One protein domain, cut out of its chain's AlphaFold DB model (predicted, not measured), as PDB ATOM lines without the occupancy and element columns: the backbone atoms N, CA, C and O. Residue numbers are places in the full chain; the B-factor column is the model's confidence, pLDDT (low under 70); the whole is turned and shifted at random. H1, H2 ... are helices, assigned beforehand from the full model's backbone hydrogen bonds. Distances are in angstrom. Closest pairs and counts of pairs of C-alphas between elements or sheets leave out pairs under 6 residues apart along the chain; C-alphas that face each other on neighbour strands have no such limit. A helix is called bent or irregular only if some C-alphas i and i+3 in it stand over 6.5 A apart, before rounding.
ATOM      1  N   LEU A 109      16.524 -17.673   2.193       88.56
ATOM      2  CA  LEU A 109      16.800 -16.407   2.893       88.56
ATOM      3  C   LEU A 109      15.691 -16.068   3.901       88.56
ATOM      4  O   LEU A 109      15.981 -15.798   5.064       88.56
ATOM      5  N   ASP A 110      14.437 -16.136   3.463       90.62
ATOM      6  CA  ASP A 110      13.274 -15.832   4.297       90.62
ATOM      7  C   ASP A 110      13.159 -16.759   5.509       90.62
ATOM      8  O   ASP A 110      12.916 -16.301   6.624       90.62
ATOM      9  N   GLU A 111      13.380 -18.059   5.307       93.12
ATOM     10  CA  GLU A 111      13.378 -19.052   6.383       93.12
ATOM     11  C   GLU A 111      14.458 -18.739   7.418       93.12
ATOM     12  O   GLU A 111      14.146 -18.660   8.603       93.12
ATOM     13  N   LYS A 112      15.687 -18.443   6.986       92.62
ATOM     14  CA  LYS A 112      16.776 -18.073   7.901       92.62
ATOM     15  C   LYS A 112      16.484 -16.773   8.654       92.62
ATOM     16  O   LYS A 112      16.726 -16.697   9.855       92.62
ATOM     17  N   VAL A 113      15.931 -15.759   7.984       94.38
ATOM     18  CA  VAL A 113      15.532 -14.495   8.630       94.38
ATOM     19  C   VAL A 113      14.466 -14.744   9.703       94.38
ATOM     20  O   VAL A 113      14.579 -14.224  10.814       94.38
ATOM     21  N   LEU A 114      13.447 -15.552   9.397       95.81
ATOM     22  CA  LEU A 114      12.395 -15.916  10.346       95.81
ATOM     23  C   LEU A 114      12.924 -16.748  11.517       95.81
ATOM     24  O   LEU A 114      12.511 -16.527  12.654       95.81
ATOM     25  N   GLU A 115      13.834 -17.687  11.267       94.88
ATOM     26  CA  GLU A 115      14.475 -18.476  12.318       94.88
ATOM     27  C   GLU A 115      15.273 -17.590  13.276       94.88
ATOM     28  O   GLU A 115      15.125 -17.737  14.492       94.88
ATOM     29  N   GLU A 116      16.061 -16.644  12.753       95.06
ATOM     30  CA  GLU A 116      16.816 -15.692  13.571       95.06
ATOM     31  C   GLU A 116      15.887 -14.793  14.394       95.06
ATOM     32  O   GLU A 116      16.032 -14.733  15.616       95.06
ATOM     33  N   TYR A 117      14.875 -14.161  13.784       96.50
ATOM     34  CA  TYR A 117      13.875 -13.406  14.552       96.50
ATOM     35  C   TYR A 117      13.167 -14.286  15.591       96.50
ATOM     36  O   TYR A 117      12.935 -13.858  16.723       96.50
ATOM     37  N   GLY A 118      12.892 -15.543  15.247       95.81
ATOM     38  CA  GLY A 118      12.269 -16.527  16.119       95.81
ATOM     39  C   GLY A 118      13.089 -16.879  17.362       95.81
ATOM     40  O   GLY A 118      12.507 -17.357  18.338       95.81
ATOM     41  N   LYS A 119      14.411 -16.662  17.357       94.88
ATOM     42  CA  LYS A 119      15.250 -16.776  18.564       94.88
ATOM     43  C   LYS A 119      14.980 -15.617  19.520       94.88
ATOM     44  O   LYS A 119      14.803 -15.850  20.712       94.88
ATOM     45  N   TYR A 120      14.885 -14.392  19.001       95.19
ATOM     46  CA  TYR A 120      14.629 -13.191  19.804       95.19
ATOM     47  C   TYR A 120      13.193 -13.133  20.328       95.19
ATOM     48  O   TYR A 120      12.994 -12.814  21.500       95.19
ATOM     49  N   ALA A 121      12.208 -13.513  19.509       94.25
ATOM     50  CA  ALA A 121      10.786 -13.525  19.872       94.25
ATOM     51  C   ALA A 121      10.473 -14.413  21.093       94.25
ATOM     52  O   ALA A 121       9.574 -14.101  21.873       94.25
ATOM     53  N   ASN A 122      11.247 -15.488  21.272       90.38
ATOM     54  CA  ASN A 122      11.140 -16.427  22.392       90.38
ATOM     55  C   ASN A 122      12.204 -16.202  23.480       90.38
ATOM     56  O   ASN A 122      12.284 -16.974  24.435       90.38
ATOM     57  N   SER A 123      13.058 -15.187  23.328       88.06
ATOM     58  CA  SER A 123      14.144 -14.927  24.270       88.06
ATOM     59  C   SER A 123      13.637 -14.263  25.552       88.06
ATOM     60  O   SER A 123      12.664 -13.512  25.550       88.06
ATOM     61  N   SER A 124      14.356 -14.483  26.653       85.19
ATOM     62  CA  SER A 124      14.154 -13.771  27.919       85.19
ATOM     63  C   SER A 124      15.004 -12.495  28.036       85.19
ATOM     64  O   SER A 124      15.174 -11.992  29.145       85.19
ATOM     65  N   LEU A 125      15.546 -11.976  26.918       82.50
ATOM     66  CA  LEU A 125      16.444 -10.811  26.899       82.50
ATOM     67  C   LEU A 125      15.757  -9.568  27.475       82.50
ATOM     68  O   LEU A 125      16.132  -9.082  28.541       82.50
ATOM     69  N   HIS A 126      14.743  -9.064  26.772       88.44
ATOM     70  CA  HIS A 126      13.912  -7.946  27.206       88.44
ATOM     71  C   HIS A 126      12.583  -7.951  26.440       88.44
ATOM     72  O   HIS A 126      12.605  -8.225  25.236       88.44
ATOM     73  N   PRO A 127      11.443  -7.610  27.079       91.25
ATOM     74  CA  PRO A 127      10.130  -7.636  26.430       91.25
ATOM     75  C   PRO A 127      10.085  -6.853  25.115       91.25
ATOM     76  O   PRO A 127       9.593  -7.370  24.120       91.25
ATOM     77  N   LEU A 128      10.701  -5.667  25.093       91.25
ATOM     78  CA  LEU A 128      10.788  -4.811  23.907       91.25
ATOM     79  C   LEU A 128      11.432  -5.516  22.696       91.25
ATOM     80  O   LEU A 128      10.961  -5.385  21.570       91.25
ATOM     81  N   ILE A 129      12.504  -6.280  22.925       92.25
ATOM     82  CA  ILE A 129      13.241  -6.988  21.868       92.25
ATOM     83  C   ILE A 129      12.417  -8.150  21.322       92.25
ATOM     84  O   ILE A 129      12.326  -8.331  20.107       92.25
ATOM     85  N   ALA A 130      11.805  -8.922  22.221       94.50
ATOM     86  CA  ALA A 130      10.931 -10.023  21.844       94.50
ATOM     87  C   ALA A 130       9.717  -9.513  21.054       94.50
ATOM     88  O   ALA A 130       9.367 -10.085  20.026       94.50
ATOM     89  N   GLU A 131       9.118  -8.411  21.497       95.19
ATOM     90  CA  GLU A 131       7.999  -7.753  20.826       95.19
ATOM     91  C   GLU A 131       8.380  -7.257  19.424       95.19
ATOM     92  O   GLU A 131       7.700  -7.597  18.456       95.19
ATOM     93  N   TYR A 132       9.506  -6.550  19.279       95.81
ATOM     94  CA  TYR A 132       9.982  -6.100  17.969       95.81
ATOM     95  C   TYR A 132      10.195  -7.280  17.015       95.81
ATOM     96  O   TYR A 132       9.755  -7.246  15.865       95.81
ATOM     97  N   ALA A 133      10.830  -8.355  17.492       96.75
ATOM     98  CA  ALA A 133      11.038  -9.559  16.695       96.75
ATOM     99  C   ALA A 133       9.711 -10.192  16.251       96.75
ATOM    100  O   ALA A 133       9.583 -10.568  15.086       96.75
ATOM    101  N   LYS A 134       8.709 -10.252  17.139       97.31
ATOM    102  CA  LYS A 134       7.363 -10.727  16.795       97.31
ATOM    103  C   LYS A 134       6.729  -9.870  15.708       97.31
ATOM    104  O   LYS A 134       6.301 -10.417  14.698       97.31
ATOM    105  N   TYR A 135       6.777  -8.543  15.836       97.56
ATOM    106  CA  TYR A 135       6.266  -7.638  14.806       97.56
ATOM    107  C   TYR A 135       6.946  -7.846  13.447       97.56
ATOM    108  O   TYR A 135       6.261  -7.851  12.428       97.56
ATOM    109  N   ARG A 136       8.262  -8.091  13.400       97.19
ATOM    110  CA  ARG A 136       8.971  -8.385  12.138       97.19
ATOM    111  C   ARG A 136       8.621  -9.752  11.546       97.19
ATOM    112  O   ARG A 136       8.638  -9.899  10.325       97.19
ATOM    113  N   ILE A 137       8.290 -10.734  12.381       97.44
ATOM    114  CA  ILE A 137       7.770 -12.032  11.935       97.44
ATOM    115  C   ILE A 137       6.366 -11.867  11.342       97.44
ATOM    116  O   ILE A 137       6.101 -12.360  10.248       97.44
ATOM    117  N   ASP A 138       5.479 -11.140  12.018       97.88
ATOM    118  CA  ASP A 138       4.115 -10.917  11.534       97.88
ATOM    119  C   ASP A 138       4.106 -10.095  10.235       97.88
ATOM    120  O   ASP A 138       3.391 -10.438   9.297       97.88
ATOM    121  N   GLU A 139       4.970  -9.077  10.124       96.94
ATOM    122  CA  GLU A 139       5.197  -8.315   8.888       96.94
ATOM    123  C   GLU A 139       5.490  -9.237   7.693       96.94
ATOM    124  O   GLU A 139       4.969  -9.020   6.597       96.94
ATOM    125  N   TYR A 140       6.318 -10.271   7.886       95.44
ATOM    126  CA  TYR A 140       6.645 -11.232   6.834       95.44
ATOM    127  C   TYR A 140       5.402 -11.987   6.351       95.44
ATOM    128  O   TYR A 140       5.130 -12.034   5.148       95.44
ATOM    129  N   PHE A 141       4.621 -12.550   7.274       96.19
ATOM    130  CA  PHE A 141       3.445 -13.342   6.910       96.19
ATOM    131  C   PHE A 141       2.334 -12.488   6.301       96.19
ATOM    132  O   PHE A 141       1.733 -12.889   5.304       96.19
ATOM    133  N   LEU A 142       2.108 -11.288   6.839       95.69
ATOM    134  CA  LEU A 142       1.148 -10.337   6.285       95.69
ATOM    135  C   LEU A 142       1.563  -9.872   4.881       95.69
ATOM    136  O   LEU A 142       0.719  -9.777   3.991       95.69
ATOM    137  N   ASN A 143       2.861  -9.669   4.630       93.19
ATOM    138  CA  ASN A 143       3.357  -9.425   3.274       93.19
ATOM    139  C   ASN A 143       3.048 -10.596   2.334       93.19
ATOM    140  O   ASN A 143       2.618 -10.363   1.206       93.19
ATOM    141  N   GLY A 144       3.234 -11.840   2.785       90.38
ATOM    142  CA  GLY A 144       2.861 -13.033   2.019       90.38
ATOM    143  C   GLY A 144       1.374 -13.051   1.651       90.38
ATOM    144  O   GLY A 144       1.031 -13.261   0.488       90.38
ATOM    145  N   TYR A 145       0.505 -12.735   2.614       93.38
ATOM    146  CA  TYR A 145      -0.943 -12.654   2.412       93.38
ATOM    147  C   TYR A 145      -1.342 -11.612   1.351       93.38
ATOM    148  O   TYR A 145      -2.139 -11.906   0.458       93.38
ATOM    149  N   PHE A 146      -0.767 -10.405   1.405       91.50
ATOM    150  CA  PHE A 146      -1.134  -9.317   0.489       91.50
ATOM    151  C   PHE A 146      -0.451  -9.375  -0.882       91.50
ATOM    152  O   PHE A 146      -1.001  -8.843  -1.848       91.50
ATOM    153  N   ARG A 147       0.741  -9.977  -0.989       85.38
ATOM    154  CA  ARG A 147       1.505 -10.041  -2.250       85.38
ATOM    155  C   ARG A 147       1.099 -11.202  -3.142       85.38
ATOM    156  O   ARG A 147       1.180 -11.081  -4.363       85.38
ATOM    157  N   ASN A 148       0.686 -12.321  -2.554       78.69
ATOM    158  CA  ASN A 148       0.310 -13.498  -3.324       78.69
ATOM    159  C   ASN A 148      -1.136 -13.371  -3.801       78.69
ATOM    160  O   ASN A 148      -2.048 -13.183  -3.001       78.69
ATOM    161  N   SER A 149      -1.357 -13.533  -5.107       71.06
ATOM    162  CA  SER A 149      -2.701 -13.516  -5.702       71.06
ATOM    163  C   SER A 149      -3.609 -14.626  -5.164       71.06
ATOM    164  O   SER A 149      -4.827 -14.494  -5.194       71.06
ATOM    165  N   THR A 150      -3.014 -15.710  -4.659       75.94
ATOM    166  CA  THR A 150      -3.694 -16.831  -3.996       75.94
ATOM    167  C   THR A 150      -3.780 -16.664  -2.479       75.94
ATOM    168  O   THR A 150      -4.250 -17.574  -1.806       75.94
ATOM    169  N   HIS A 151      -3.271 -15.553  -1.932       79.12
ATOM    170  CA  HIS A 151      -3.150 -15.276  -0.495       79.12
ATOM    171  C   HIS A 151      -2.341 -16.301   0.302       79.12
ATOM    172  O   HIS A 151      -2.358 -16.291   1.531       79.12
ATOM    173  N   THR A 152      -1.593 -17.162  -0.392       82.19
ATOM    174  CA  THR A 152      -0.881 -18.266   0.240       82.19
ATOM    175  C   THR A 152       0.228 -17.770   1.150       82.19
ATOM    176  O   THR A 152       1.118 -17.037   0.716       82.19
ATOM    177  N   ILE A 153       0.209 -18.212   2.405       86.25
ATOM    178  CA  ILE A 153       1.223 -17.863   3.398       86.25
ATOM    179  C   ILE A 153       2.193 -19.041   3.531       86.25
ATOM    180  O   ILE A 153       1.847 -20.117   4.027       86.25
ATOM    181  N   SER A 154       3.427 -18.852   3.065       87.81
ATOM    182  CA  SER A 154       4.501 -19.838   3.191       87.81
ATOM    183  C   SER A 154       5.093 -19.836   4.606       87.81
ATOM    184  O   SER A 154       4.902 -18.907   5.383       87.81
ATOM    185  N   LEU A 155       5.829 -20.896   4.959       90.88
ATOM    186  CA  LEU A 155       6.640 -20.966   6.186       90.88
ATOM    187  C   LEU A 155       5.877 -20.832   7.524       90.88
ATOM    188  O   LEU A 155       6.515 -20.619   8.550       90.88
ATOM    189  N   LYS A 156       4.554 -21.055   7.563       92.69
ATOM    190  CA  LYS A 156       3.716 -20.945   8.784       92.69
ATOM    191  C   LYS A 156       4.226 -21.727  10.006       92.69
ATOM    192  O   LYS A 156       4.006 -21.310  11.136       92.69
ATOM    193  N   ARG A 157       5.005 -22.801   9.810       93.69
ATOM    194  CA  ARG A 157       5.713 -23.521  10.897       93.69
ATOM    195  C   ARG A 157       6.668 -22.633  11.719       93.69
ATOM    196  O   ARG A 157       7.063 -23.011  12.816       93.69
ATOM    197  N   LEU A 158       7.066 -21.482  11.174       94.50
ATOM    198  CA  LEU A 158       7.936 -20.484  11.798       94.50
ATOM    199  C   LEU A 158       7.148 -19.296  12.380       94.50
ATOM    200  O   LEU A 158       7.755 -18.292  12.749       94.50
ATOM    201  N   ALA A 159       5.817 -19.396  12.488       94.25
ATOM    202  CA  ALA A 159       4.943 -18.384  13.079       94.25
ATOM    203  C   ALA A 159       5.146 -18.257  14.596       94.25
ATOM    204  O   ALA A 159       4.394 -18.786  15.407       94.25
ATOM    205  N   ARG A 160       6.229 -17.569  14.969       95.25
ATOM    206  CA  ARG A 160       6.603 -17.229  16.352       95.25
ATOM    207  C   ARG A 160       6.292 -15.764  16.691       95.25
ATOM    208  O   ARG A 160       6.847 -15.230  17.647       95.25
ATOM    209  N   GLY A 161       5.476 -15.119  15.856       95.38
ATOM    210  CA  GLY A 161       5.012 -13.748  16.021       95.38
ATOM    211  C   GLY A 161       3.842 -13.654  16.996       95.38
ATOM    212  O   GLY A 161       3.735 -14.433  17.945       95.38
ATOM    213  N   ASN A 162       2.970 -12.682  16.767       96.50
ATOM    214  CA  ASN A 162       1.702 -12.545  17.475       96.50
ATOM    215  C   ASN A 162       0.599 -13.397  16.842       96.50
ATOM    216  O   ASN A 162      -0.363 -13.714  17.533       96.50
ATOM    217  N   PHE A 163       0.749 -13.792  15.575       96.38
ATOM    218  CA  PHE A 163      -0.146 -14.752  14.940       96.38
ATOM    219  C   PHE A 163       0.380 -16.180  15.067       96.38
ATOM    220  O   PHE A 163       1.536 -16.475  14.751       96.38
ATOM    221  N   SER A 164      -0.498 -17.086  15.480       95.88
ATOM    222  CA  SER A 164      -0.272 -18.527  15.413       95.88
ATOM    223  C   SER A 164      -0.372 -19.053  13.975       95.88
ATOM    224  O   SER A 164      -0.979 -18.442  13.094       95.88
ATOM    225  N   SER A 165       0.185 -20.244  13.732       95.81
ATOM    226  CA  SER A 165       0.059 -20.931  12.434       95.81
ATOM    227  C   SER A 165      -1.405 -21.178  12.032       95.81
ATOM    228  O   SER A 165      -1.725 -21.175  10.838       95.81
ATOM    229  N   ASP A 166      -2.287 -21.394  13.009       95.75
ATOM    230  CA  ASP A 166      -3.710 -21.639  12.772       95.75
ATOM    231  C   ASP A 166      -4.424 -20.342  12.378       95.75
ATOM    232  O   ASP A 166      -5.114 -20.317  11.363       95.75
ATOM    233  N   GLU A 167      -4.172 -19.234  13.083       96.19
ATOM    234  CA  GLU A 167      -4.712 -17.914  12.720       96.19
ATOM    235  C   GLU A 167      -4.272 -17.474  11.320       96.19
ATOM    236  O   GLU A 167      -5.089 -16.982  10.546       96.19
ATOM    237  N   LEU A 168      -3.008 -17.710  10.951       96.25
ATOM    238  CA  LEU A 168      -2.527 -17.439   9.592       96.25
ATOM    239  C   LEU A 168      -3.232 -18.311   8.543       96.25
ATOM    240  O   LEU A 168      -3.474 -17.864   7.424       96.25
ATOM    241  N   THR A 169      -3.574 -19.552   8.893       94.81
ATOM    242  CA  THR A 169      -4.321 -20.453   8.005       94.81
ATOM    243  C   THR A 169      -5.776 -20.020   7.852       94.81
ATOM    244  O   THR A 169      -6.333 -20.165   6.768       94.81
ATOM    245  N   GLU A 170      -6.391 -19.463   8.895       94.44
ATOM    246  CA  GLU A 170      -7.716 -18.853   8.780       94.44
ATOM    247  C   GLU A 170      -7.675 -17.565   7.952       94.44
ATOM    248  O   GLU A 170      -8.510 -17.394   7.065       94.44
ATOM    249  N   LEU A 171      -6.670 -16.707   8.155       94.94
ATOM    250  CA  LEU A 171      -6.492 -15.481   7.374       94.94
ATOM    251  C   LEU A 171      -6.346 -15.770   5.873       94.94
ATOM    252  O   LEU A 171      -6.994 -15.118   5.060       94.94
ATOM    253  N   GLU A 172      -5.557 -16.781   5.505       93.94
ATOM    254  CA  GLU A 172      -5.352 -17.221   4.115       93.94
ATOM    255  C   GLU A 172      -6.661 -17.609   3.400       93.94
ATOM    256  O   GLU A 172      -6.775 -17.441   2.185       93.94
ATOM    257  N   LYS A 173      -7.676 -18.083   4.136       92.94
ATOM    258  CA  LYS A 173      -8.995 -18.434   3.576       92.94
ATOM    259  C   LYS A 173      -9.878 -17.213   3.321       92.94
ATOM    260  O   LYS A 173     -10.878 -17.324   2.607       92.94
ATOM    261  N   LEU A 174      -9.567 -16.071   3.931       93.19
ATOM    262  CA  LEU A 174     -10.378 -14.867   3.822       93.19
ATOM    263  C   LEU A 174     -10.021 -14.088   2.550       93.19
ATOM    264  O   LEU A 174      -8.843 -13.826   2.296       93.19
ATOM    265  N   PRO A 175     -11.022 -13.610   1.787       91.81
ATOM    266  CA  PRO A 175     -10.792 -12.578   0.783       91.81
ATOM    267  C   PRO A 175     -10.154 -11.338   1.420       91.81
ATOM    268  O   PRO A 175     -10.506 -10.989   2.544       91.81
ATOM    269  N   VAL A 176      -9.304 -10.622   0.675       91.25
ATOM    270  CA  VAL A 176      -8.539  -9.448   1.158       91.25
ATOM    271  C   VAL A 176      -9.379  -8.475   1.976       91.25
ATOM    272  O   VAL A 176      -8.948  -8.045   3.039       91.25
ATOM    273  N   LYS A 177     -10.590  -8.145   1.512       92.25
ATOM    274  CA  LYS A 177     -11.487  -7.231   2.230       92.25
ATOM    275  C   LYS A 177     -11.816  -7.744   3.638       92.25
ATOM    276  O   LYS A 177     -11.644  -7.012   4.606       92.25
ATOM    277  N   ASN A 178     -12.231  -9.004   3.746       94.50
ATOM    278  CA  ASN A 178     -12.578  -9.627   5.023       94.50
ATOM    279  C   ASN A 178     -11.327  -9.856   5.885       94.50
ATOM    280  O   ASN A 178     -11.398  -9.750   7.104       94.50
ATOM    281  N   GLY A 179     -10.175 -10.133   5.265       94.75
ATOM    282  CA  GLY A 179      -8.892 -10.218   5.960       94.75
ATOM    283  C   GLY A 179      -8.474  -8.883   6.577       94.75
ATOM    284  O   GLY A 179      -8.054  -8.853   7.727       94.75
ATOM    285  N   ILE A 180      -8.653  -7.764   5.866       95.12
ATOM    286  CA  ILE A 180      -8.404  -6.415   6.401       95.12
ATOM    287  C   ILE A 180      -9.333  -6.124   7.584       95.12
ATOM    288  O   ILE A 180      -8.858  -5.668   8.621       95.12
ATOM    289  N   GLU A 181     -10.632  -6.409   7.452       95.06
ATOM    290  CA  GLU A 181     -11.603  -6.252   8.546       95.06
ATOM    291  C   GLU A 181     -11.203  -7.096   9.767       95.06
ATOM    292  O   GLU A 181     -11.182  -6.596  10.888       95.06
ATOM    293  N   TRP A 182     -10.784  -8.347   9.560       95.75
ATOM    294  CA  TRP A 182     -10.276  -9.202  10.633       95.75
ATOM    295  C   TRP A 182      -9.029  -8.606  11.306       95.75
ATOM    296  O   TRP A 182      -8.965  -8.511  12.532       95.75
ATOM    297  N   LEU A 183      -8.065  -8.119  10.517       96.56
ATOM    298  CA  LEU A 183      -6.832  -7.507  11.019       96.56
ATOM    299  C   LEU A 183      -7.084  -6.214  11.814       96.56
ATOM    300  O   LEU A 183      -6.303  -5.892  12.713       96.56
ATOM    301  N   GLN A 184      -8.184  -5.499  11.559       95.88
ATOM    302  CA  GLN A 184      -8.589  -4.325  12.346       95.88
ATOM    303  C   GLN A 184      -8.968  -4.660  13.797       95.88
ATOM    304  O   GLN A 184      -8.981  -3.770  14.647       95.88
ATOM    305  N   HIS A 185      -9.229  -5.930  14.109       94.94
ATOM    306  CA  HIS A 185      -9.516  -6.396  15.466       94.94
ATOM    307  C   HIS A 185      -8.279  -6.925  16.209       94.94
ATOM    308  O   HIS A 185      -8.402  -7.473  17.302       94.94
ATOM    309  N   THR A 186      -7.084  -6.744  15.642       95.38
ATOM    310  CA  THR A 186      -5.810  -7.200  16.218       95.38
ATOM    311  C   THR A 186      -5.004  -6.032  16.803       95.38
ATOM    312  O   THR A 186      -5.423  -4.872  16.757       95.38
ATOM    313  N   ALA A 187      -3.795  -6.310  17.305       92.38
ATOM    314  CA  ALA A 187      -2.831  -5.276  17.700       92.38
ATOM    315  C   ALA A 187      -2.454  -4.314  16.548       92.38
ATOM    316  O   ALA A 187      -1.998  -3.199  16.798       92.38
ATOM    317  N   TYR A 188      -2.698  -4.709  15.294       96.06
ATOM    318  CA  TYR A 188      -2.371  -3.939  14.092       96.06
ATOM    319  C   TYR A 188      -3.502  -3.043  13.593       96.06
ATOM    320  O   TYR A 188      -3.430  -2.547  12.468       96.06
ATOM    321  N   ARG A 189      -4.548  -2.811  14.392       95.88
ATOM    322  CA  ARG A 189      -5.725  -2.040  13.959       95.88
ATOM    323  C   ARG A 189      -5.384  -0.710  13.271       95.88
ATOM    324  O   ARG A 189      -6.008  -0.352  12.278       95.88
ATOM    325  N   ASP A 190      -4.360  -0.013  13.767       94.94
ATOM    326  CA  ASP A 190      -3.958   1.303  13.272       94.94
ATOM    327  C   ASP A 190      -3.234   1.204  11.912       94.94
ATOM    328  O   ASP A 190      -3.322   2.127  11.105       94.94
ATOM    329  N   VAL A 191      -2.573   0.074  11.617       96.50
ATOM    330  CA  VAL A 191      -1.982  -0.219  10.296       96.50
ATOM    331  C   VAL A 191      -3.090  -0.353   9.247       96.50
ATOM    332  O   VAL A 191      -2.990   0.180   8.139       96.50
ATOM    333  N   PHE A 192      -4.174  -1.033   9.620       96.25
ATOM    334  CA  PHE A 192      -5.286  -1.386   8.735       96.25
ATOM    335  C   PHE A 192      -6.461  -0.403   8.786       96.25
ATOM    336  O   PHE A 192      -7.517  -0.678   8.217       96.25
ATOM    337  N   ALA A 193      -6.292   0.755   9.432       93.50
ATOM    338  CA  ALA A 193      -7.318   1.790   9.503       93.50
ATOM    339  C   ALA A 193      -7.729   2.284   8.100       93.50
ATOM    340  O   ALA A 193      -6.890   2.475   7.216       93.50
ATOM    341  N   SER A 194      -9.031   2.497   7.897       88.50
ATOM    342  CA  SER A 194      -9.595   2.919   6.607       88.50
ATOM    343  C   SER A 194      -9.222   4.370   6.244       88.50
ATOM    344  O   SER A 194      -9.202   5.217   7.141       88.50
ATOM    345  N   PRO A 195      -8.982   4.692   4.953       90.62
ATOM    346  CA  PRO A 195      -8.900   3.775   3.807       90.62
ATOM    347  C   PRO A 195      -7.587   2.980   3.827       90.62
ATOM    348  O   PRO A 195      -6.557   3.544   4.175       90.62
ATOM    349  N   PHE A 196      -7.597   1.695   3.456       91.88
ATOM    350  CA  PHE A 196      -6.390   0.861   3.367       91.88
ATOM    351  C   PHE A 196      -6.236   0.279   1.962       91.88
ATOM    352  O   PHE A 196      -7.170  -0.307   1.419       91.88
ATOM    353  N   GLU A 197      -5.027   0.391   1.416       91.25
ATOM    354  CA  GLU A 197      -4.642  -0.206   0.140       91.25
ATOM    355  C   GLU A 197      -3.450  -1.138   0.353       91.25
ATOM    356  O   GLU A 197      -2.476  -0.769   1.016       91.25
ATOM    357  N   THR A 198      -3.492  -2.332  -0.241       90.81
ATOM    358  CA  THR A 198      -2.473  -3.378  -0.044       90.81
ATOM    359  C   THR A 198      -1.067  -2.914  -0.421       90.81
ATOM    360  O   THR A 198      -0.107  -3.244   0.270       90.81
ATOM    361  N   ILE A 199      -0.940  -2.077  -1.456       89.25
ATOM    362  CA  ILE A 199       0.342  -1.507  -1.895       89.25
ATOM    363  C   ILE A 199       0.988  -0.596  -0.841       89.25
ATOM    364  O   ILE A 199       2.203  -0.414  -0.831       89.25
ATOM    365  N   THR A 200       0.192  -0.056   0.085       90.94
ATOM    366  CA  THR A 200       0.673   0.809   1.168       90.94
ATOM    367  C   THR A 200       1.033   0.040   2.438       90.94
ATOM    368  O   THR A 200       1.517   0.655   3.388       90.94
ATOM    369  N   PHE A 201       0.833  -1.286   2.475       94.44
ATOM    370  CA  PHE A 201       0.996  -2.101   3.681       94.44
ATOM    371  C   PHE A 201       2.370  -1.933   4.335       94.44
ATOM    372  O   PHE A 201       2.433  -1.514   5.485       94.44
ATOM    373  N   GLU A 202       3.463  -2.193   3.608       93.00
ATOM    374  CA  GLU A 202       4.819  -2.110   4.175       93.00
ATOM    375  C   GLU A 202       5.114  -0.719   4.730       93.00
ATOM    376  O   GLU A 202       5.707  -0.579   5.795       93.00
ATOM    377  N   LYS A 203       4.642   0.323   4.034       93.81
ATOM    378  CA  LYS A 203       4.763   1.705   4.498       93.81
ATOM    379  C   LYS A 203       4.035   1.930   5.805       93.81
ATOM    380  O   LYS A 203       4.619   2.453   6.746       93.81
ATOM    381  N   ARG A 204       2.766   1.545   5.857       95.12
ATOM    382  CA  ARG A 204       1.928   1.724   7.040       95.12
ATOM    383  C   ARG A 204       2.431   0.916   8.222       95.12
ATOM    384  O   ARG A 204       2.373   1.407   9.342       95.12
ATOM    385  N   PHE A 205       2.927  -0.292   7.972       96.50
ATOM    386  CA  PHE A 205       3.498  -1.144   9.001       96.50
ATOM    387  C   PHE A 205       4.764  -0.518   9.582       96.50
ATOM    388  O   PHE A 205       4.863  -0.376  10.796       96.50
ATOM    389  N   ASP A 206       5.687  -0.075   8.726       95.31
ATOM    390  CA  ASP A 206       6.894   0.639   9.139       95.31
ATOM    391  C   ASP A 206       6.556   1.919   9.922       95.31
ATOM    392  O   ASP A 206       7.076   2.112  11.018       95.31
ATOM    393  N   ASP A 207       5.646   2.756   9.402       95.38
ATOM    394  CA  ASP A 207       5.197   4.010  10.029       95.38
ATOM    395  C   ASP A 207       4.570   3.761  11.411       95.38
ATOM    396  O   ASP A 207       4.830   4.489  12.375       95.38
ATOM    397  N   TRP A 208       3.747   2.716  11.519       95.94
ATOM    398  CA  TRP A 208       3.159   2.278  12.779       95.94
ATOM    399  C   TRP A 208       4.224   1.765  13.747       95.94
ATOM    400  O   TRP A 208       4.210   2.156  14.911       95.94
ATOM    401  N   LEU A 209       5.169   0.950  13.275       95.25
ATOM    402  CA  LEU A 209       6.229   0.364  14.091       95.25
ATOM    403  C   LEU A 209       7.113   1.455  14.696       95.25
ATOM    404  O   LEU A 209       7.348   1.462  15.904       95.25
ATOM    405  N   ILE A 210       7.560   2.422  13.886       92.94
ATOM    406  CA  ILE A 210       8.368   3.526  14.407       92.94
ATOM    407  C   ILE A 210       7.559   4.391  15.377       92.94
ATOM    408  O   ILE A 210       8.069   4.743  16.435       92.94
ATOM    409  N   LYS A 211       6.281   4.675  15.088       93.31
ATOM    410  CA  LYS A 211       5.397   5.416  16.002       93.31
ATOM    411  C   LYS A 211       5.212   4.683  17.332       93.31
ATOM    412  O   LYS A 211       5.216   5.316  18.385       93.31
ATOM    413  N   HIS A 212       5.063   3.363  17.275       92.75
ATOM    414  CA  HIS A 212       4.906   2.502  18.438       92.75
ATOM    415  C   HIS A 212       6.131   2.569  19.357       92.75
ATOM    416  O   HIS A 212       5.965   2.626  20.570       92.75
ATOM    417  N   TYR A 213       7.350   2.630  18.814       92.06
ATOM    418  CA  TYR A 213       8.561   2.772  19.633       92.06
ATOM    419  C   TYR A 213       8.909   4.223  19.978       92.06
ATOM    420  O   TYR A 213       9.492   4.473  21.029       92.06
ATOM    421  N   HIS A 214       8.496   5.200  19.168       90.06
ATOM    422  CA  HIS A 214       8.812   6.612  19.386       90.06
ATOM    423  C   HIS A 214       8.340   7.138  20.752       90.06
ATOM    424  O   HIS A 214       8.989   8.002  21.339       90.06
ATOM    425  N   GLN A 215       7.267   6.575  21.321       87.69
ATOM    426  CA  GLN A 215       6.810   6.926  22.673       87.69
ATOM    427  C   GLN A 215       7.893   6.745  23.754       87.69
ATOM    428  O   GLN A 215       7.869   7.430  24.777       87.69
ATOM    429  N   TYR A 216       8.871   5.864  23.523       89.06
ATOM    430  CA  TYR A 216       9.963   5.609  24.453       89.06
ATOM    431  C   TYR A 216      11.150   6.566  24.296       89.06
ATOM    432  O   TYR A 216      12.063   6.540  25.120       89.06
TER     433      TYR A 216
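AT A GLANCE: This is residues 109 to 216 of the 265 residues of an uncharacterized protein of Vagococcus acidifermentans (UniProt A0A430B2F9). One long helix, H2, runs through the middle of a compact body, with H1 folded back along one side of its first part as a helical hairpin and H5 running antiparallel to it on another side. Two short helices, H3 and H4, lie off a third side towards the far end of H2, and two long links join these parts. The printed part has 108 residues with five named helices, H1 to H5 in that order along the chain, and no named strand; its class is all helix, and the helices that touch are mostly aligned. The whole is compact, with a radius of gyration of the C-alphas of 13.5 A, and spans 38 by 32 by 23 A.

IN THESE COORDINATES: Find C-alpha 127 at (10.130, -7.636, 26.430); from there H2, residues 127 to 147, runs 30.0 A to C-alpha 147 at (1.505, -10.041, -2.250). Before it, H1 is residues 109 to 121, 18.2 A long, and begins at C-alpha 109 at (16.800, -16.407, 2.893). Further along, look for H3 at residues 165 to 173 and H4 at residues 176 to 183. H5, residues 198 to 214, is 24.6 A long and ends at C-alpha 214 at (8.812, 6.612, 19.386). H5 is irregular: C-alphas 199 and 202 are 7.6 A apart.

HOW THE PARTS SIT: Start from H2, the hub, which touches three helices. With residues 129 to 137 alone it touches H1, opposite ways at a shallow tilt of 31 degrees; their closest C-alphas, of Ala 121 and Ala 130, are 4.0 A apart. Residues 139 to 146 of H2 touch residues 198 to 205 of H5, opposite ways at a shallow tilt of 8 degrees; the closest C-alphas, of Phe 146 and Thr 198, are 6.1 A apart. H2 and H3 only just touch, with 3 pairs of C-alphas within 8 A, the closest those of Tyr 145 and Glu 172 at 6.6 A. H4 is close to H3 but not clearly touching; their closest C-alphas, of Leu 171 and Gly 179, are 6.0 A apart. H1 is apart from H3, H4 and H5. In the backbones of H2 and H4 every O i to N i+4 pair is within hydrogen-bond range, against 8 of 9 in H1, 4 of 5 in H3 and 11 of 13 in H5.

THE WHOLE: Look for the two farthest C-alphas at Thr 150 and Tyr 216, 38.7 A apart. The printed part has no cut. The links H2 to H3, of 17 residues, and H4 to H5, of 14 residues, are long; the other two are tight. The mean pLDDT of the printed part is 92.8, and no printed residue is under 70.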